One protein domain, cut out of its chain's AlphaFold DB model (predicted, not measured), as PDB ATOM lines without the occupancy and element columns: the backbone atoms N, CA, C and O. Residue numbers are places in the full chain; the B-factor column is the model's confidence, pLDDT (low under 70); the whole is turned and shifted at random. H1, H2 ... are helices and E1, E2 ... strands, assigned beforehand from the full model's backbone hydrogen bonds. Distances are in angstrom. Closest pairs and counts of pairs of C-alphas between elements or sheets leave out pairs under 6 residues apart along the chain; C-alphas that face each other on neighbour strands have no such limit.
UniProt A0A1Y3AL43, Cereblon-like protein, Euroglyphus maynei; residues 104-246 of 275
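What this domain is: This is residues 104 to 246 of the 275 residues of the protein "Cereblon-like protein" of Euroglyphus maynei (UniProt A0A1Y3AL43). What is the overall shape? Two separate strand hairpins, E3 with E4 and E1 with E2, lie at one end of a core bundle of three helices, H3, H4 and H6, packed side by side and running the same way. H5 folds back near H4 and H6, while H2 and then H1 form an arm at the other end, before which residues 107 to 113 stand free. What builds it, and how compact is it? The printed part has 143 residues with six named helices followed by four named strands, of mixed class, each two-stranded sheet antiparallel. It is loose, with a radius of gyration of the C-alphas of 18.1 A, and elongated, spanning 58 by 32 by 29 A.

How they stand to each other: How are the strands paired? E3, residues 231 to 235, and E4, residues 241 to 245, form an antiparallel hairpin at 155 degrees, with N 234 and O 242 within hydrogen-bond range at 2.9 A. E1, residues 206 to 208, and E2, residues 215 to 218, form another at 156 degrees, with N 207 and O 217 within range at 2.8 A; the two hairpins are apart. How do the bundle's helices meet? H3, residues 133 to 147, and H6, residues 190 to 202, touch at a shallow tilt of 26 degrees, the same way, closest at the C-alphas of Leu 140 and Met 198, 5.5 A. H4, residues 163 to 173, touches H6 at 38 degrees, only just steep, closest at the C-alphas of Ile 164 and Val 190, 5.7 A; H3 touches H4 with residues 133 to 137 alone, closest at the C-alphas of Asn 133 and Ala 163, 6.1 A. Where are the other helices? H5, residues 178 to 186, is close to H4 and H6 but not clearly touching, its Leu 184 C-alpha 6.0 A from that of Arg 193. H2, residues 125 to 131, touches H3 only at the corner and H6 only just, each with 3 pairs of C-alphas within 8 A, closest at Asp 129 and Val 135, 6.2 A, and at Tyr 131 and Asn 191, 5.8 A. H1, residues 114 to 119, touches H2, closest at the C-alphas of Ser 118 and Ala 125, 5.2 A. Are the helix backbones complete? Every O i to N i+4 pair is within hydrogen-bond range in H3, H4, H5 and H6, against 1 of 2 in H1 and 1 of 3 in H2, where 3 of 4 O i to N i+3 pairs are.

Where its parts are: Where are the anchors? E3 begins at C-alpha 231 (-47.870, 34.581, 24.685), and H1 at C-alpha 114 (-34.821, 17.793, 52.788). How long are the longer elements? From first to last C-alpha, H3 measures 20.7 A, H6 17.9 A, H4 15.1 A and E3 13.6 A.

The domain as a whole: How far does it reach? The two C-alphas farthest apart, of Leu 119 and Asn 238, are 61.1 A apart. Are there cuts, long links or weak places? The printed part has no cut; the links H3 to H4 and E2 to E3 are long. The pLDDT is under 70 at residues 104 to 112, 114 and 149 to 156.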
ATOM      1  N   PRO A 104     -46.978   8.189  52.024       58.16
ATOM      2  CA  PRO A 104     -47.378   6.890  52.557       58.16
ATOM      3  C   PRO A 104     -46.536   6.464  53.768       58.16
ATOM      4  O   PRO A 104     -47.007   5.709  54.608       58.16
ATOM      5  N   ILE A 105     -45.295   6.954  53.858       56.72
ATOM      6  CA  ILE A 105     -44.337   6.633  54.923       56.72
ATOM      7  C   ILE A 105     -44.450   7.638  56.084       56.72
ATOM      8  O   ILE A 105     -44.131   7.311  57.224       56.72
ATOM      9  N   ILE A 106     -44.914   8.860  55.814       56.31
ATOM     10  CA  ILE A 106     -44.951   9.972  56.762       56.31
ATOM     11  C   ILE A 106     -46.411  10.378  56.980       56.31
ATOM     12  O   ILE A 106     -46.975  11.152  56.215       56.31
ATOM     13  N   GLN A 107     -47.012   9.892  58.066       55.66
ATOM     14  CA  GLN A 107     -48.358  10.292  58.503       55.66
ATOM     15  C   GLN A 107     -48.410  11.697  59.134       55.66
ATOM     16  O   GLN A 107     -49.434  12.078  59.694       55.66
ATOM     17  N   SER A 108     -47.317  12.468  59.108       54.94
ATOM     18  CA  SER A 108     -47.288  13.786  59.738       54.94
ATOM     19  C   SER A 108     -47.749  14.891  58.786       54.94
ATOM     20  O   SER A 108     -47.404  14.923  57.608       54.94
ATOM     21  N   GLU A 109     -48.483  15.857  59.338       52.34
ATOM     22  CA  GLU A 109     -48.864  17.105  58.661       52.34
ATOM     23  C   GLU A 109     -47.659  18.035  58.410       52.34
ATOM     24  O   GLU A 109     -47.760  19.040  57.704       52.34
ATOM     25  N   TYR A 110     -46.490  17.702  58.966       57.12
ATOM     26  CA  TYR A 110     -45.280  18.507  58.871       57.12
ATOM     27  C   TYR A 110     -44.388  18.049  57.720       57.12
ATOM     28  O   TYR A 110     -43.919  16.909  57.677       57.12
ATOM     29  N   ARG A 111     -44.047  18.980  56.819       60.03
ATOM     30  CA  ARG A 111     -43.027  18.738  55.791       60.03
ATOM     31  C   ARG A 111     -41.683  18.438  56.456       60.03
ATOM     32  O   ARG A 111     -41.039  19.335  56.999       60.03
ATOM     33  N   LEU A 112     -41.228  17.187  56.363       65.38
ATOM     34  CA  LEU A 112     -39.868  16.829  56.760       65.38
ATOM     35  C   LEU A 112     -38.846  17.656  55.981       65.38
ATOM     36  O   LEU A 112     -38.982  17.842  54.767       65.38
ATOM     37  N   SER A 113     -37.789  18.081  56.673       71.81
ATOM     38  CA  SER A 113     -36.663  18.755  56.033       71.81
ATOM     39  C   SER A 113     -36.050  17.871  54.938       71.81
ATOM     40  O   SER A 113     -36.042  16.639  55.038       71.81
ATOM     41  N   ARG A 114     -35.478  18.492  53.905       68.19
ATOM     42  CA  ARG A 114     -34.821  17.793  52.788       68.19
ATOM     43  C   ARG A 114     -33.736  16.814  53.257       68.19
ATOM     44  O   ARG A 114     -33.652  15.703  52.743       68.19
ATOM     45  N   LYS A 115     -32.973  17.188  54.294       71.69
ATOM     46  CA  LYS A 115     -31.950  16.335  54.924       71.69
ATOM     47  C   LYS A 115     -32.564  15.124  55.631       71.69
ATOM     48  O   LYS A 115     -32.014  14.033  55.564       71.69
ATOM     49  N   SER A 116     -33.711  15.299  56.285       75.12
ATOM     50  CA  SER A 116     -34.429  14.204  56.942       75.12
ATOM     51  C   SER A 116     -34.974  13.205  55.919       75.12
ATOM     52  O   SER A 116     -34.832  12.005  56.113       75.12
ATOM     53  N   ARG A 117     -35.523  13.687  54.793       73.00
ATOM     54  CA  ARG A 117     -36.050  12.826  53.716       73.00
ATOM     55  C   ARG A 117     -34.974  11.928  53.102       73.00
ATOM     56  O   ARG A 117     -35.231  10.749  52.896       73.00
ATOM     57  N   SER A 118     -33.763  12.445  52.873       75.19
ATOM     58  CA  SER A 118     -32.663  11.629  52.334       75.19
ATOM     59  C   SER A 118     -32.214  10.505  53.265       75.19
ATOM     60  O   SER A 118     -31.682   9.517  52.784       75.19
ATOM     61  N   LEU A 119     -32.438  10.626  54.579       80.19
ATOM     62  CA  LEU A 119     -32.105   9.566  55.539       80.19
ATOM     63  C   LEU A 119     -33.128   8.421  55.541       80.19
ATOM     64  O   LEU A 119     -32.813   7.331  56.003       80.19
ATOM     65  N   LEU A 120     -34.340   8.656  55.032       77.69
ATOM     66  CA  LEU A 120     -35.408   7.653  54.971       77.69
ATOM     67  C   LEU A 120     -35.297   6.738  53.748       77.69
ATOM     68  O   LEU A 120     -36.090   5.812  53.600       77.69
ATOM     69  N   THR A 121     -34.340   6.998  52.855       77.44
ATOM     70  CA  THR A 121     -34.175   6.233  51.620       77.44
ATOM     71  C   THR A 121     -32.717   5.916  51.351       77.44
ATOM     72  O   THR A 121     -31.855   6.726  51.680       77.44
ATOM     73  N   PRO A 122     -32.428   4.823  50.631       84.81
ATOM     74  CA  PRO A 122     -31.088   4.578  50.105       84.81
ATOM     75  C   PRO A 122     -30.715   5.517  48.940       84.81
ATOM     76  O   PRO A 122     -29.603   5.439  48.422       84.81
ATOM     77  N   LEU A 123     -31.633   6.374  48.474       82.06
ATOM     78  CA  LEU A 123     -31.409   7.230  47.316       82.06
ATOM     79  C   LEU A 123     -30.634   8.502  47.699       82.06
ATOM     80  O   LEU A 123     -30.931   9.130  48.717       82.06
ATOM     81  N   PRO A 124     -29.694   8.957  46.848       84.25
ATOM     82  CA  PRO A 124     -29.051  10.253  47.029       84.25
ATOM     83  C   PRO A 124     -30.072  11.397  47.030       84.25
ATOM     84  O   PRO A 124     -31.027  11.374  46.249       84.25
ATOM     85  N   ALA A 125     -29.816  12.450  47.814       81.81
ATOM     86  CA  ALA A 125     -30.692  13.627  47.902       81.81
ATOM     87  C   ALA A 125     -31.022  14.233  46.523       81.81
ATOM     88  O   ALA A 125     -32.180  14.526  46.238       81.81
ATOM     89  N   ASN A 126     -30.034  14.300  45.624       83.81
ATOM     90  CA  ASN A 126     -30.210  14.806  44.258       83.81
ATOM     91  C   ASN A 126     -31.239  14.023  43.428       83.81
ATOM     92  O   ASN A 126     -31.812  14.585  42.495       83.81
ATOM     93  N   SER A 127     -31.451  12.739  43.739       84.88
ATOM     94  CA  SER A 127     -32.449  11.892  43.078       84.88
ATOM     95  C   SER A 127     -33.850  12.212  43.585       84.88
ATOM     96  O   SER A 127     -34.782  12.286  42.794       84.88
ATOM     97  N   ILE A 128     -33.983  12.463  44.891       81.00
ATOM     98  CA  ILE A 128     -35.242  12.867  45.532       81.00
ATOM     99  C   ILE A 128     -35.689  14.237  45.010       81.00
ATOM    100  O   ILE A 128     -36.860  14.438  44.704       81.00
ATOM    101  N   ASP A 129     -34.741  15.152  44.815       84.50
ATOM    102  CA  ASP A 129     -35.003  16.488  44.274       84.50
ATOM    103  C   ASP A 129     -35.633  16.488  42.880       84.50
ATOM    104  O   ASP A 129     -36.260  17.469  42.490       84.50
ATOM    105  N   GLN A 130     -35.462  15.408  42.112       85.19
ATOM    106  CA  GLN A 130     -36.102  15.263  40.801       85.19
ATOM    107  C   GLN A 130     -37.619  15.064  40.910       85.19
ATOM    108  O   GLN A 130     -38.303  15.063  39.892       85.19
ATOM    109  N   TYR A 131     -38.153  14.880  42.114       84.56
ATOM    110  CA  TYR A 131     -39.573  14.657  42.371       84.56
ATOM    111  C   TYR A 131     -40.144  15.674  43.370       84.56
ATOM    112  O   TYR A 131     -41.297  15.565  43.769       84.56
ATOM    113  N   ASP A 132     -39.366  16.694  43.752       85.25
ATOM    114  CA  ASP A 132     -39.854  17.796  44.581       85.25
ATOM    115  C   ASP A 132     -40.287  18.970  43.693       85.25
ATOM    116  O   ASP A 132     -39.472  19.578  42.993       85.25
ATOM    117  N   ASN A 133     -41.580  19.302  43.728       88.81
ATOM    118  CA  ASN A 133     -42.149  20.370  42.908       88.81
ATOM    119  C   ASN A 133     -41.476  21.723  43.146       88.81
ATOM    120  O   ASN A 133     -41.246  22.448  42.184       88.81
ATOM    121  N   HIS A 134     -41.126  22.068  44.390       88.19
ATOM    122  CA  HIS A 134     -40.498  23.363  44.687       88.19
ATOM    123  C   HIS A 134     -39.123  23.445  44.037       88.19
ATOM    124  O   HIS A 134     -38.820  24.411  43.342       88.19
ATOM    125  N   VAL A 135     -38.328  22.379  44.164       89.94
ATOM    126  CA  VAL A 135     -36.990  22.325  43.563       89.94
ATOM    127  C   VAL A 135     -37.058  22.374  42.035       89.94
ATOM    128  O   VAL A 135     -36.272  23.091  41.411       89.94
ATOM    129  N   LEU A 136     -37.984  21.632  41.420       93.62
ATOM    130  CA  LEU A 136     -38.172  21.643  39.967       93.62
ATOM    131  C   LEU A 136     -38.627  23.018  39.465       93.62
ATOM    132  O   LEU A 136     -38.042  23.545  38.517       93.62
ATOM    133  N   MET A 137     -39.622  23.622  40.120       95.06
ATOM    134  CA  MET A 137     -40.130  24.943  39.757       95.06
ATOM    135  C   MET A 137     -39.058  26.021  39.898       95.06
ATOM    136  O   MET A 137     -38.888  26.810  38.976       95.06
ATOM    137  N   ASP A 138     -38.299  26.058  40.994       94.19
ATOM    138  CA  ASP A 138     -37.270  27.087  41.216       94.19
ATOM    139  C   ASP A 138     -36.135  26.998  40.191       94.19
ATOM    140  O   ASP A 138     -35.670  28.009  39.646       94.19
ATOM    141  N   ARG A 139     -35.719  25.771  39.859       95.38
ATOM    142  CA  ARG A 139     -34.740  25.535  38.796       95.38
ATOM    143  C   ARG A 139     -35.265  26.001  37.440       95.38
ATOM    144  O   ARG A 139     -34.549  26.693  36.718       95.38
ATOM    145  N   LEU A 140     -36.512  25.672  37.106       95.75
ATOM    146  CA  LEU A 140     -37.120  26.066  35.838       95.75
ATOM    147  C   LEU A 140     -37.352  27.580  35.755       95.75
ATOM    148  O   LEU A 140     -37.018  28.191  34.742       95.75
ATOM    149  N   LYS A 141     -37.807  28.217  36.839       93.62
ATOM    150  CA  LYS A 141     -37.908  29.681  36.963       93.62
ATOM    151  C   LYS A 141     -36.566  30.351  36.700       93.62
ATOM    152  O   LYS A 141     -36.519  31.320  35.954       93.62
ATOM    153  N   THR A 142     -35.471  29.807  37.230       92.38
ATOM    154  CA  THR A 142     -34.120  30.336  36.972       92.38
ATOM    155  C   THR A 142     -33.774  30.309  35.478       92.38
ATOM    156  O   THR A 142     -33.188  31.260  34.962       92.38
ATOM    157  N   ILE A 143     -34.148  29.244  34.761       93.00
ATOM    158  CA  ILE A 143     -33.958  29.153  33.305       93.00
ATOM    159  C   ILE A 143     -34.853  30.168  32.586       93.00
ATOM    160  O   ILE A 143     -34.363  30.918  31.745       93.00
ATOM    161  N   LEU A 144     -36.138  30.236  32.934       91.12
ATOM    162  CA  LEU A 144     -37.095  31.167  32.328       91.12
ATOM    163  C   LEU A 144     -36.696  32.630  32.548       91.12
ATOM    164  O   LEU A 144     -36.772  33.424  31.620       91.12
ATOM    165  N   MET A 145     -36.188  32.986  33.730       87.38
ATOM    166  CA  MET A 145     -35.677  34.333  34.015       87.38
ATOM    167  C   MET A 145     -34.509  34.714  33.103       87.38
ATOM    168  O   MET A 145     -34.414  35.867  32.687       87.38
ATOM    169  N   LYS A 146     -33.642  33.753  32.756       87.94
ATOM    170  CA  LYS A 146     -32.571  33.969  31.772       87.94
ATOM    171  C   LYS A 146     -33.130  34.134  30.358       87.94
ATOM    172  O   LYS A 146     -32.652  34.992  29.631       87.94
ATOM    173  N   ILE A 147     -34.144  33.347  29.985       88.00
ATOM    174  CA  ILE A 147     -34.807  33.420  28.668       88.00
ATOM    175  C   ILE A 147     -35.523  34.758  28.472       88.00
ATOM    176  O   ILE A 147     -35.391  35.381  27.425       88.00
ATOM    177  N   PHE A 148     -36.295  35.188  29.469       83.88
ATOM    178  CA  PHE A 148     -37.106  36.405  29.415       83.88
ATOM    179  C   PHE A 148     -36.305  37.681  29.738       83.88
ATOM    180  O   PHE A 148     -36.869  38.776  29.740       83.88
ATOM    181  N   GLU A 149     -35.002  37.537  30.010       67.31
ATOM    182  CA  GLU A 149     -34.000  38.604  30.122       67.31
ATOM    183  C   GLU A 149     -34.451  39.816  30.963       67.31
ATOM    184  O   GLU A 149     -34.440  40.935  30.477       67.31
ATOM    185  N   TYR A 150     -34.907  39.640  32.212       58.84
ATOM    186  CA  TYR A 150     -35.377  40.741  33.094       58.84
ATOM    187  C   TYR A 150     -36.378  41.746  32.466       58.84
ATOM    188  O   TYR A 150     -36.688  42.769  33.075       58.84
ATOM    189  N   ARG A 151     -36.970  41.470  31.293       58.62
ATOM    190  CA  ARG A 151     -37.904  42.380  30.602       58.62
ATOM    191  C   ARG A 151     -39.327  42.242  31.123       58.62
ATOM    192  O   ARG A 151     -40.292  42.417  30.383       58.62
ATOM    193  N   ILE A 152     -39.458  41.949  32.410       60.28
ATOM    194  CA  ILE A 152     -40.707  42.086  33.139       60.28
ATOM    195  C   ILE A 152     -40.828  43.581  33.436       60.28
ATOM    196  O   ILE A 152     -40.408  44.063  34.479       60.28
ATOM    197  N   LYS A 153     -41.315  44.349  32.458       53.44
ATOM    198  CA  LYS A 153     -41.492  45.804  32.613       53.44
ATOM    199  C   LYS A 153     -42.583  46.172  33.626       53.44
ATOM    200  O   LYS A 153     -42.678  47.335  33.996       53.44
ATOM    201  N   ASN A 154     -43.383  45.196  34.058       54.19
ATOM    202  CA  ASN A 154     -44.543  45.407  34.908       54.19
ATOM    203  C   ASN A 154     -44.402  44.562  36.178       54.19
ATOM    204  O   ASN A 154     -44.353  43.336  36.080       54.19
ATOM    205  N   ASP A 155     -44.459  45.200  37.349       55.69
ATOM    206  CA  ASP A 155     -44.519  44.569  38.685       55.69
ATOM    207  C   ASP A 155     -45.717  43.605  38.879       55.69
ATOM    208  O   ASP A 155     -45.922  43.046  39.952       55.69
ATOM    209  N   GLU A 156     -46.534  43.391  37.844       66.12
ATOM    210  CA  GLU A 156     -47.715  42.531  37.864       66.12
ATOM    211  C   GLU A 156     -47.471  41.091  37.381       66.12
ATOM    212  O   GLU A 156     -48.378  40.260  37.479       66.12
ATOM    213  N   PHE A 157     -46.306  40.772  36.808       75.69
ATOM    214  CA  PHE A 157     -46.041  39.404  36.354       75.69
ATOM    215  C   PHE A 157     -45.592  38.524  37.523       75.69
ATOM    216  O   PHE A 157     -44.596  38.799  38.189       75.69
ATOM    217  N   SER A 158     -46.298  37.415  37.727       82.00
ATOM    218  CA  SER A 158     -45.928  36.393  38.699       82.00
ATOM    219  C   SER A 158     -46.137  35.008  38.105       82.00
ATOM    220  O   SER A 158     -47.080  34.760  37.356       82.00
ATOM    221  N   TYR A 159     -45.226  34.094  38.433       88.38
ATOM    222  CA  TYR A 159     -45.387  32.694  38.074       88.38
ATOM    223  C   TYR A 159     -46.475  32.045  38.941       88.38
ATOM    224  O   TYR A 159     -46.543  32.350  40.137       88.38
ATOM    225  N   PRO A 160     -47.263  31.100  38.395       91.62
ATOM    226  CA  PRO A 160     -48.154  30.280  39.205       91.62
ATOM    227  C   PRO A 160     -47.422  29.598  40.371       91.62
ATOM    228  O   PRO A 160     -46.263  29.192  40.248       91.62
ATOM    229  N   VAL A 161     -48.111  29.489  41.511       90.00
ATOM    230  CA  VAL A 161     -47.578  28.869  42.740       90.00
ATOM    231  C   VAL A 161     -47.733  27.349  42.712       90.00
ATOM    232  O   VAL A 161     -46.871  26.626  43.205       90.00
ATOM    233  N   ASP A 162     -48.839  26.877  42.140       92.69
ATOM    234  CA  ASP A 162     -49.128  25.460  41.972       92.69
ATOM    235  C   ASP A 162     -48.310  24.858  40.819       92.69
ATOM    236  O   ASP A 162     -48.176  25.466  39.756       92.69
ATOM    237  N   ALA A 163     -47.778  23.651  41.021       94.00
ATOM    238  CA  ALA A 163     -46.876  23.004  40.071       94.00
ATOM    239  C   ALA A 163     -47.571  22.634  38.758       94.00
ATOM    240  O   ALA A 163     -46.976  22.758  37.684       94.00
ATOM    241  N   ILE A 164     -48.832  22.199  38.836       95.00
ATOM    242  CA  ILE A 164     -49.620  21.807  37.668       95.00
ATOM    243  C   ILE A 164     -49.882  23.056  36.831       95.00
ATOM    244  O   ILE A 164     -49.523  23.094  35.651       95.00
ATOM    245  N   ALA A 165     -50.412  24.108  37.460       94.38
ATOM    246  CA  ALA A 165     -50.642  25.395  36.811       94.38
ATOM    247  C   ALA A 165     -49.349  25.997  36.232       94.38
ATOM    248  O   ALA A 165     -49.365  26.535  35.125       94.38
ATOM    249  N   PHE A 166     -48.224  25.874  36.943       95.50
ATOM    250  CA  PHE A 166     -46.922  26.348  36.476       95.50
ATOM    251  C   PHE A 166     -46.448  25.591  35.230       95.50
ATOM    252  O   PHE A 166     -46.031  26.228  34.265       95.50
ATOM    253  N   SER A 167     -46.577  24.262  35.197       96.50
ATOM    254  CA  SER A 167     -46.209  23.470  34.013       96.50
ATOM    255  C   SER A 167     -47.036  23.867  32.780       96.50
ATOM    256  O   SER A 167     -46.498  24.176  31.718       96.50
ATOM    257  N   TYR A 168     -48.357  24.020  32.929       95.50
ATOM    258  CA  TYR A 168     -49.211  24.487  31.835       95.50
ATOM    259  C   TYR A 168     -48.909  25.928  31.416       95.50
ATOM    260  O   TYR A 168     -48.956  26.239  30.224       95.50
ATOM    261  N   PHE A 169     -48.533  26.797  32.357       93.56
ATOM    262  CA  PHE A 169     -48.047  28.137  32.040       93.56
ATOM    263  C   PHE A 169     -46.819  28.095  31.123       93.56
ATOM    264  O   PHE A 169     -46.775  28.839  30.144       93.56
ATOM    265  N   VAL A 170     -45.860  27.201  31.373       94.19
ATOM    266  CA  VAL A 170     -44.674  27.053  30.515       94.19
ATOM    267  C   VAL A 170     -45.061  26.616  29.100       94.19
ATOM    268  O   VAL A 170     -44.548  27.181  28.132       94.19
ATOM    269  N   LEU A 171     -46.008  25.680  28.958       93.50
ATOM    270  CA  LEU A 171     -46.529  25.261  27.647       93.50
ATOM    271  C   LEU A 171     -47.199  26.407  26.873       93.50
ATOM    272  O   LEU A 171     -47.123  26.430  25.644       93.50
ATOM    273  N   MET A 172     -47.867  27.328  27.572       91.19
ATOM    274  CA  MET A 172     -48.501  28.500  26.957       91.19
ATOM    275  C   MET A 172     -47.472  29.571  26.584       91.19
ATOM    276  O   MET A 172     -47.540  30.146  25.498       91.19
ATOM    277  N   ALA A 173     -46.510  29.838  27.470       89.88
ATOM    278  CA  ALA A 173     -45.532  30.908  27.304       89.88
ATOM    279  C   ALA A 173     -44.489  30.597  26.216       89.88
ATOM    280  O   ALA A 173     -44.018  31.505  25.529       89.88
ATOM    281  N   ILE A 174     -44.139  29.323  26.022       90.94
ATOM    282  CA  ILE A 174     -43.111  28.914  25.063       90.94
ATOM    283  C   ILE A 174     -43.752  28.348  23.775       90.94
ATOM    284  O   ILE A 174     -44.574  27.432  23.855       90.94
ATOM    285  N   PRO A 175     -43.346  28.804  22.571       90.88
ATOM    286  CA  PRO A 175     -43.761  28.248  21.286       90.88
ATOM    287  C   PRO A 175     -43.039  26.927  21.013       90.88
ATOM    288  O   PRO A 175     -42.187  26.819  20.130       90.88
ATOM    289  N   PHE A 176     -43.358  25.899  21.793       91.06
ATOM    290  CA  PHE A 176     -42.919  24.550  21.472       91.06
ATOM    291  C   PHE A 176     -43.538  24.096  20.141       91.06
ATOM    292  O   PHE A 176     -44.694  24.428  19.862       91.06
ATOM    293  N   PRO A 177     -42.820  23.283  19.344       89.50
ATOM    294  CA  PRO A 177     -43.418  22.561  18.231       89.50
ATOM    295  C   PRO A 177     -44.646  21.763  18.676       89.50
ATOM    296  O   PRO A 177     -44.646  21.160  19.750       89.50
ATOM    297  N   ASP A 178     -45.651  21.686  17.811       87.31
ATOM    298  CA  ASP A 178     -46.905  20.945  18.008       87.31
ATOM    299  C   ASP A 178     -46.709  19.518  18.544       87.31
ATOM    300  O   ASP A 178     -47.408  19.073  19.457       87.31
ATOM    301  N   THR A 179     -45.709  18.805  18.022       89.06
ATOM    302  CA  THR A 179     -45.363  17.451  18.469       89.06
ATOM    303  C   THR A 179     -44.916  17.429  19.928       89.06
ATOM    304  O   THR A 179     -45.325  16.548  20.682       89.06
ATOM    305  N   ILE A 180     -44.124  18.415  20.353       92.06
ATOM    306  CA  ILE A 180     -43.658  18.557  21.734       92.06
ATOM    307  C   ILE A 180     -44.811  19.003  22.639       92.06
ATOM    308  O   ILE A 180     -45.009  18.378  23.681       92.06
ATOM    309  N   LYS A 181     -45.620  19.999  22.235       91.81
ATOM    310  CA  LYS A 181     -46.816  20.422  22.996       91.81
ATOM    311  C   LYS A 181     -47.744  19.236  23.260       91.81
ATOM    312  O   LYS A 181     -48.142  19.008  24.399       91.81
ATOM    313  N   THR A 182     -48.026  18.435  22.231       90.88
ATOM    314  CA  THR A 182     -48.869  17.235  22.350       90.88
ATOM    315  C   THR A 182     -48.289  16.239  23.352       90.88
ATOM    316  O   THR A 182     -49.004  15.763  24.229       90.88
ATOM    317  N   ARG A 183     -46.984  15.946  23.269       92.44
ATOM    318  CA  ARG A 183     -46.327  15.015  24.198       92.44
ATOM    319  C   ARG A 183     -46.338  15.518  25.636       92.44
ATOM    320  O   ARG A 183     -46.620  14.729  26.528       92.44
ATOM    321  N   LEU A 184     -46.086  16.805  25.866       94.75
ATOM    322  CA  LEU A 184     -46.135  17.395  27.206       94.75
ATOM    323  C   LEU A 184     -47.552  17.360  27.799       94.75
ATOM    324  O   LEU A 184     -47.712  17.064  28.983       94.75
ATOM    325  N   LEU A 185     -48.581  17.590  26.978       93.12
ATOM    326  CA  LEU A 185     -49.980  17.470  27.397       93.12
ATOM    327  C   LEU A 185     -50.399  16.019  27.668       93.12
ATOM    328  O   LEU A 185     -51.242  15.782  28.525       93.12
ATOM    329  N   GLN A 186     -49.817  15.032  26.988       92.62
ATOM    330  CA  GLN A 186     -50.107  13.613  27.235       92.62
ATOM    331  C   GLN A 186     -49.519  13.082  28.550       92.62
ATOM    332  O   GLN A 186     -49.921  12.015  29.005       92.62
ATOM    333  N   ILE A 187     -48.569  13.787  29.162       94.75
ATOM    334  CA  ILE A 187     -47.971  13.367  30.429       94.75
ATOM    335  C   ILE A 187     -48.947  13.656  31.556       94.75
ATOM    336  O   ILE A 187     -49.355  14.799  31.728       94.75
ATOM    337  N   ASP A 188     -49.264  12.644  32.358       94.50
ATOM    338  CA  ASP A 188     -50.155  12.805  33.509       94.50
ATOM    339  C   ASP A 188     -49.439  13.307  34.758       94.50
ATOM    340  O   ASP A 188     -50.063  13.916  35.620       94.50
ATOM    341  N   CYS A 189     -48.125  13.084  34.853       94.06
ATOM    342  CA  CYS A 189     -47.355  13.487  36.016       94.06
ATOM    343  C   CYS A 189     -46.694  14.860  35.866       94.06
ATOM    344  O   CYS A 189     -45.790  15.035  35.042       94.06
ATOM    345  N   VAL A 190     -47.051  15.794  36.750       94.88
ATOM    346  CA  VAL A 190     -46.495  17.155  36.764       94.88
ATOM    347  C   VAL A 190     -44.974  17.170  36.932       94.88
ATOM    348  O   VAL A 190     -44.289  17.889  36.211       94.88
ATOM    349  N   ASN A 191     -44.407  16.324  37.799       93.38
ATOM    350  CA  ASN A 191     -42.956  16.251  38.003       93.38
ATOM    351  C   ASN A 191     -42.220  15.866  36.717       93.38
ATOM    352  O   ASN A 191     -41.183  16.442  36.393       93.38
ATOM    353  N   LEU A 192     -42.755  14.890  35.976       94.38
ATOM    354  CA  LEU A 192     -42.174  14.471  34.702       94.38
ATOM    355  C   LEU A 192     -42.304  15.576  33.655       94.38
ATOM    356  O   LEU A 192     -41.338  15.838  32.939       94.38
ATOM    357  N   ARG A 193     -43.454  16.258  33.608       96.81
ATOM    358  CA  ARG A 193     -43.678  17.388  32.700       96.81
ATOM    359  C   ARG A 193     -42.678  18.519  32.962       96.81
ATOM    360  O   ARG A 193     -41.946  18.889  32.049       96.81
ATOM    361  N   LEU A 194     -42.536  18.950  34.219       96.56
ATOM    362  CA  LEU A 194     -41.580  19.984  34.639       96.56
ATOM    363  C   LEU A 194     -40.127  19.610  34.324       96.56
ATOM    364  O   LEU A 194     -39.347  20.454  33.890       96.56
ATOM    365  N   ARG A 195     -39.738  18.343  34.517       95.81
ATOM    366  CA  ARG A 195     -38.384  17.874  34.177       95.81
ATOM    367  C   ARG A 195     -38.108  17.933  32.681       95.81
ATOM    368  O   ARG A 195     -37.006  18.312  32.288       95.81
ATOM    369  N   LEU A 196     -39.077  17.549  31.853       96.31
ATOM    370  CA  LEU A 196     -38.926  17.612  30.402       96.31
ATOM    371  C   LEU A 196     -38.917  19.054  29.906       96.31
ATOM    372  O   LEU A 196     -38.041  19.398  29.121       96.31
ATOM    373  N   GLU A 197     -39.817  19.904  30.399       97.12
ATOM    374  CA  GLU A 197     -39.790  21.347  30.133       97.12
ATOM    375  C   GLU A 197     -38.431  21.946  30.500       97.12
ATOM    376  O   GLU A 197     -37.821  22.645  29.694       97.12
ATOM    377  N   MET A 198     -37.909  21.610  31.684       96.00
ATOM    378  CA  MET A 198     -36.589  22.045  32.123       96.00
ATOM    379  C   MET A 198     -35.484  21.554  31.191       96.00
ATOM    380  O   MET A 198     -34.637  22.350  30.798       96.00
ATOM    381  N   SER A 199     -35.493  20.275  30.811       95.06
ATOM    382  CA  SER A 199     -34.503  19.716  29.887       95.06
ATOM    383  C   SER A 199     -34.548  20.406  28.524       95.06
ATOM    384  O   SER A 199     -33.502  20.758  27.993       95.06
ATOM    385  N   LEU A 200     -35.744  20.634  27.975       95.00
ATOM    386  CA  LEU A 200     -35.940  21.296  26.683       95.00
ATOM    387  C   LEU A 200     -35.469  22.751  26.717       95.00
ATOM    388  O   LEU A 200     -34.841  23.226  25.775       95.00
ATOM    389  N   LEU A 201     -35.764  23.462  27.806       94.50
ATOM    390  CA  LEU A 201     -35.421  24.873  27.956       94.50
ATOM    391  C   LEU A 201     -33.985  25.102  28.425       94.50
ATOM    392  O   LEU A 201     -33.490  26.226  28.342       94.50
ATOM    393  N   ASN A 202     -33.293  24.079  28.921       92.94
ATOM    394  CA  ASN A 202     -31.880  24.196  29.258       92.94
ATOM    395  C   ASN A 202     -30.997  24.219  27.998       92.94
ATOM    396  O   ASN A 202     -29.956  24.872  27.998       92.94
ATOM    397  N   GLU A 203     -31.445  23.589  26.912       91.31
ATOM    398  CA  GLU A 203     -30.751  23.598  25.625       91.31
ATOM    399  C   GLU A 203     -30.815  24.963  24.942       91.31
ATOM    400  O   GLU A 203     -31.817  25.675  25.016       91.31
ATOM    401  N   ASN A 204     -29.755  25.350  24.234       89.50
ATOM    402  CA  ASN A 204     -29.821  26.551  23.408       89.50
ATOM    403  C   ASN A 204     -30.670  26.275  22.156       89.50
ATOM    404  O   ASN A 204     -30.424  25.302  21.446       89.50
ATOM    405  N   PHE A 205     -31.650  27.129  21.864       91.81
ATOM    406  CA  PHE A 205     -32.552  26.948  20.728       91.81
ATOM    407  C   PHE A 205     -32.846  28.274  20.033       91.81
ATOM    408  O   PHE A 205     -32.705  29.355  20.603       91.81
ATOM    409  N   LYS A 206     -33.265  28.168  18.774       93.12
ATOM    410  CA  LYS A 206     -33.636  29.292  17.914       93.12
ATOM    411  C   LYS A 206     -34.993  29.022  17.292       93.12
ATOM    412  O   LYS A 206     -35.355  27.868  17.059       93.12
ATOM    413  N   PHE A 207     -35.715  30.087  16.986       93.12
ATOM    414  CA  PHE A 207     -36.968  30.009  16.257       93.12
ATOM    415  C   PHE A 207     -36.694  30.087  14.767       93.12
ATOM    416  O   PHE A 207     -35.942  30.943  14.309       93.12
ATOM    417  N   ILE A 208     -37.310  29.186  14.009       94.38
ATOM    418  CA  ILE A 208     -37.164  29.114  12.557       94.38
ATOM    419  C   ILE A 208     -38.526  29.233  11.883       94.38
ATOM    420  O   ILE A 208     -39.554  28.869  12.453       94.38
ATOM    421  N   CYS A 209     -38.535  29.700  10.639       93.62
ATOM    422  CA  CYS A 209     -39.741  29.702   9.824       93.62
ATOM    423  C   CYS A 209     -40.188  28.263   9.523       93.62
ATOM    424  O   CYS A 209     -39.416  27.465   8.987       93.62
ATOM    425  N   GLY A 210     -41.458  27.947   9.787       90.06
ATOM    426  CA  GLY A 210     -42.027  26.618   9.531       90.06
ATOM    427  C   GLY A 210     -42.057  26.208   8.051       90.06
ATOM    428  O   GLY A 210     -42.176  25.025   7.755       90.06
ATOM    429  N   THR A 211     -41.918  27.163   7.121       92.62
ATOM    430  CA  THR A 211     -41.924  26.896   5.670       92.62
ATOM    431  C   THR A 211     -40.510  26.800   5.092       92.62
ATOM    432  O   THR A 211     -40.154  25.782   4.506       92.62
ATOM    433  N   CYS A 212     -39.684  27.842   5.251       94.44
ATOM    434  CA  CYS A 212     -38.358  27.916   4.615       94.44
ATOM    435  C   CYS A 212     -37.189  27.546   5.541       94.44
ATOM    436  O   CYS A 212     -36.050  27.498   5.085       94.44
ATOM    437  N   ARG A 213     -37.452  27.299   6.833       94.12
ATOM    438  CA  ARG A 213     -36.459  26.947   7.866       94.12
ATOM    439  C   ARG A 213     -35.370  27.995   8.129       94.12
ATOM    440  O   ARG A 213     -34.403  27.695   8.823       94.12
ATOM    441  N   GLN A 214     -35.521  29.223   7.631       95.75
ATOM    442  CA  GLN A 214     -34.625  30.323   7.991       95.75
ATOM    443  C   GLN A 214     -34.797  30.707   9.463       95.75
ATOM    444  O   GLN A 214     -35.898  30.625  10.009       95.75
ATOM    445  N   ASN A 215     -33.701  31.127  10.091       95.62
ATOM    446  CA  ASN A 215     -33.687  31.598  11.473       95.62
ATOM    447  C   ASN A 215     -34.451  32.923  11.597       95.62
ATOM    448  O   ASN A 215     -34.174  33.852  10.850       95.62
ATOM    449  N   LEU A 216     -35.383  33.013  12.537       95.25
ATOM    450  CA  LEU A 216     -36.175  34.211  12.803       95.25
ATOM    451  C   LEU A 216     -35.651  34.960  14.028       95.25
ATOM    452  O   LEU A 216     -35.482  36.174  13.976       95.25
ATOM    453  N   CYS A 217     -35.388  34.259  15.129       93.44
ATOM    454  CA  CYS A 217     -34.888  34.873  16.357       93.44
ATOM    455  C   CYS A 217     -34.266  33.842  17.307       93.44
ATOM    456  O   CYS A 217     -34.481  32.635  17.197       93.44
ATOM    457  N   ASP A 218     -33.470  34.339  18.252       91.25
ATOM    458  CA  ASP A 218     -32.836  33.529  19.296       91.25
ATOM    459  C   ASP A 218     -33.733  33.434  20.542       91.25
ATOM    460  O   ASP A 218     -34.570  34.314  20.766       91.25
ATOM    461  N   ARG A 219     -33.534  32.420  21.395       89.75
ATOM    462  CA  ARG A 219     -34.286  32.246  22.649       89.75
ATOM    463  C   ARG A 219     -34.221  33.466  23.565       89.75
ATOM    464  O   ARG A 219     -35.164  33.713  24.294       89.75
ATOM    465  N   ASN A 220     -33.157  34.262  23.508       88.06
ATOM    466  CA  ASN A 220     -33.030  35.470  24.335       88.06
ATOM    467  C   ASN A 220     -33.848  36.657  23.794       88.06
ATOM    468  O   ASN A 220     -33.864  37.726  24.390       88.06
ATOM    469  N   SER A 221     -34.507  36.502  22.642       89.62
ATOM    470  CA  SER A 221     -35.303  37.571  22.031       89.62
ATOM    471  C   SER A 221     -36.730  37.631  22.568       89.62
ATOM    472  O   SER A 221     -37.500  38.450  22.077       89.62
ATOM    473  N   PHE A 222     -37.124  36.776  23.513       88.75
ATOM    474  CA  PHE A 222     -38.461  36.835  24.101       88.75
ATOM    475  C   PHE A 222     -38.722  38.170  24.797       88.75
ATOM    476  O   PHE A 222     -37.848  38.751  25.437       88.75
ATOM    477  N   LEU A 223     -39.964  38.639  24.699       85.69
ATOM    478  CA  LEU A 223     -40.420  39.858  25.348       85.69
ATOM    479  C   LEU A 223     -41.709  39.575  26.113       85.69
ATOM    480  O   LEU A 223     -42.710  39.215  25.506       85.69
ATOM    481  N   VAL A 224     -41.709  39.752  27.432       84.31
ATOM    482  CA  VAL A 224     -42.923  39.617  28.250       84.31
ATOM    483  C   VAL A 224     -43.762  40.886  28.099       84.31
ATOM    484  O   VAL A 224     -43.301  41.977  28.431       84.31
ATOM    485  N   MET A 225     -44.984  40.750  27.577       78.94
ATOM    486  CA  MET A 225     -45.895  41.883  27.336       78.94
ATOM    487  C   MET A 225     -47.222  41.774  28.095       78.94
ATOM    488  O   MET A 225     -47.986  42.737  28.120       78.94
ATOM    489  N   SER A 226     -47.514  40.628  28.712       77.62
ATOM    490  CA  SER A 226     -48.764  40.398  29.439       77.62
ATOM    491  C   SER A 226     -48.539  39.617  30.735       77.62
ATOM    492  O   SER A 226     -47.465  39.062  30.969       77.62
ATOM    493  N   LYS A 227     -49.585  39.516  31.569       73.69
ATOM    494  CA  LYS A 227     -49.594  38.643  32.759       73.69
ATOM    495  C   LYS A 227     -49.425  37.161  32.400       73.69
ATOM    496  O   LYS A 227     -48.905  36.398  33.203       73.69
ATOM    497  N   LEU A 228     -49.805  36.770  31.182       70.94
ATOM    498  CA  LEU A 228     -49.623  35.417  30.645       70.94
ATOM    499  C   LEU A 228     -48.204  35.194  30.084       70.94
ATOM    500  O   LEU A 228     -47.915  34.135  29.532       70.94
ATOM    501  N   GLY A 229     -47.302  36.168  30.244       79.25
ATOM    502  CA  GLY A 229     -45.912  36.086  29.816       79.25
ATOM    503  C   GLY A 229     -45.698  36.643  28.408       79.25
ATOM    504  O   GLY A 229     -46.036  37.789  28.099       79.25
ATOM    505  N   THR A 230     -45.079  35.823  27.566       82.62
ATOM    506  CA  THR A 230     -44.679  36.110  26.178       82.62
ATOM    507  C   THR A 230     -45.738  35.737  25.149       82.62
ATOM    508  O   THR A 230     -45.531  35.973  23.963       82.62
ATOM    509  N   SER A 231     -46.836  35.109  25.573       88.38
ATOM    510  CA  SER A 231     -47.870  34.581  24.685       88.38
ATOM    511  C   SER A 231     -49.216  35.262  24.914       88.38
ATOM    512  O   SER A 231     -49.513  35.738  26.013       88.38
ATOM    513  N   GLY A 232     -50.038  35.297  23.871       86.62
ATOM    514  CA  GLY A 232     -51.437  35.698  23.941       86.62
ATOM    515  C   GLY A 232     -52.237  35.084  22.800       86.62
ATOM    516  O   GLY A 232     -51.741  34.948  21.683       86.62
ATOM    517  N   THR A 233     -53.480  34.694  23.076       87.94
ATOM    518  CA  THR A 233     -54.393  34.167  22.054       87.94
ATOM    519  C   THR A 233     -55.413  35.232  21.683       87.94
ATOM    520  O   THR A 233     -56.177  35.694  22.529       87.94
ATOM    521  N   PHE A 234     -55.430  35.614  20.411       87.25
ATOM    522  CA  PHE A 234     -56.276  36.687  19.905       87.25
ATOM    523  C   PHE A 234     -57.074  36.224  18.694       87.25
ATOM    524  O   PHE A 234     -56.685  35.299  17.991       87.25
ATOM    525  N   VAL A 235     -58.204  36.873  18.440       85.88
ATOM    526  CA  VAL A 235     -59.055  36.591  17.280       85.88
ATOM    527  C   VAL A 235     -59.031  37.801  16.375       85.88
ATOM    528  O   VAL A 235     -59.173  38.913  16.873       85.88
ATOM    529  N   ASN A 236     -58.828  37.597  15.072       86.88
ATOM    530  CA  ASN A 236     -58.871  38.678  14.088       86.88
ATOM    531  C   ASN A 236     -60.319  39.031  13.692       86.88
ATOM    532  O   ASN A 236     -61.266  38.346  14.074       86.88
ATOM    533  N   SER A 237     -60.499  40.084  12.892       82.12
ATOM    534  CA  SER A 237     -61.819  40.519  12.405       82.12
ATOM    535  C   SER A 237     -62.587  39.440  11.627       82.12
ATOM    536  O   SER A 237     -63.813  39.461  11.613       82.12
ATOM    537  N   ASN A 238     -61.884  38.463  11.047       81.75
ATOM    538  CA  ASN A 238     -62.471  37.329  10.326       81.75
ATOM    539  C   ASN A 238     -62.800  36.129  11.235       81.75
ATOM    540  O   ASN A 238     -63.170  35.071  10.734       81.75
ATOM    541  N   GLY A 239     -62.628  36.242  12.557       79.25
ATOM    542  CA  GLY A 239     -62.896  35.149  13.497       79.25
ATOM    543  C   GLY A 239     -61.783  34.097  13.594       79.25
ATOM    544  O   GLY A 239     -61.958  33.091  14.279       79.25
ATOM    545  N   ILE A 240     -60.633  34.310  12.946       84.94
ATOM    546  CA  ILE A 240     -59.489  33.390  12.992       84.94
ATOM    547  C   ILE A 240     -58.703  33.632  14.279       84.94
ATOM    548  O   ILE A 240     -58.276  34.756  14.552       84.94
ATOM    549  N   VAL A 241     -58.488  32.557  15.036       87.19
ATOM    550  CA  VAL A 241     -57.682  32.542  16.260       87.19
ATOM    551  C   VAL A 241     -56.194  32.480  15.908       87.19
ATOM    552  O   VAL A 241     -55.771  31.615  15.144       87.19
ATOM    553  N   HIS A 242     -55.400  33.360  16.512       88.62
ATOM    554  CA  HIS A 242     -53.944  33.409  16.418       88.62
ATOM    555  C   HIS A 242     -53.337  33.268  17.814       88.62
ATOM    556  O   HIS A 242     -53.646  34.050  18.713       88.62
ATOM    557  N   GLU A 243     -52.459  32.282  17.986       88.56
ATOM    558  CA  GLU A 243     -51.550  32.209  19.134       88.56
ATOM    559  C   GLU A 243     -50.312  33.042  18.789       88.56
ATOM    560  O   GLU A 243     -49.567  32.716  17.862       88.56
ATOM    561  N   LEU A 244     -50.132  34.161  19.483       90.12
ATOM    562  CA  LEU A 244     -49.044  35.096  19.238       90.12
ATOM    563  C   LEU A 244     -47.985  34.977  20.309       90.12
ATOM    564  O   LEU A 244     -48.300  34.851  21.488       90.12
ATOM    565  N   TYR A 245     -46.740  35.143  19.878       91.38
ATOM    566  CA  TYR A 245     -45.582  35.217  20.750       91.38
ATOM    567  C   TYR A 245     -44.838  36.522  20.511       91.38
ATOM    568  O   TYR A 245     -44.598  36.916  19.366       91.38
ATOM    569  N   THR A 246     -44.481  37.199  21.592       90.50
ATOM    570  CA  THR A 246     -43.843  38.510  21.547       90.50
ATOM    571  C   THR A 246     -42.331  38.380  21.657       90.50
ATOM    572  O   THR A 246     -41.789  37.806  22.606       90.50
TER     573      THR A 246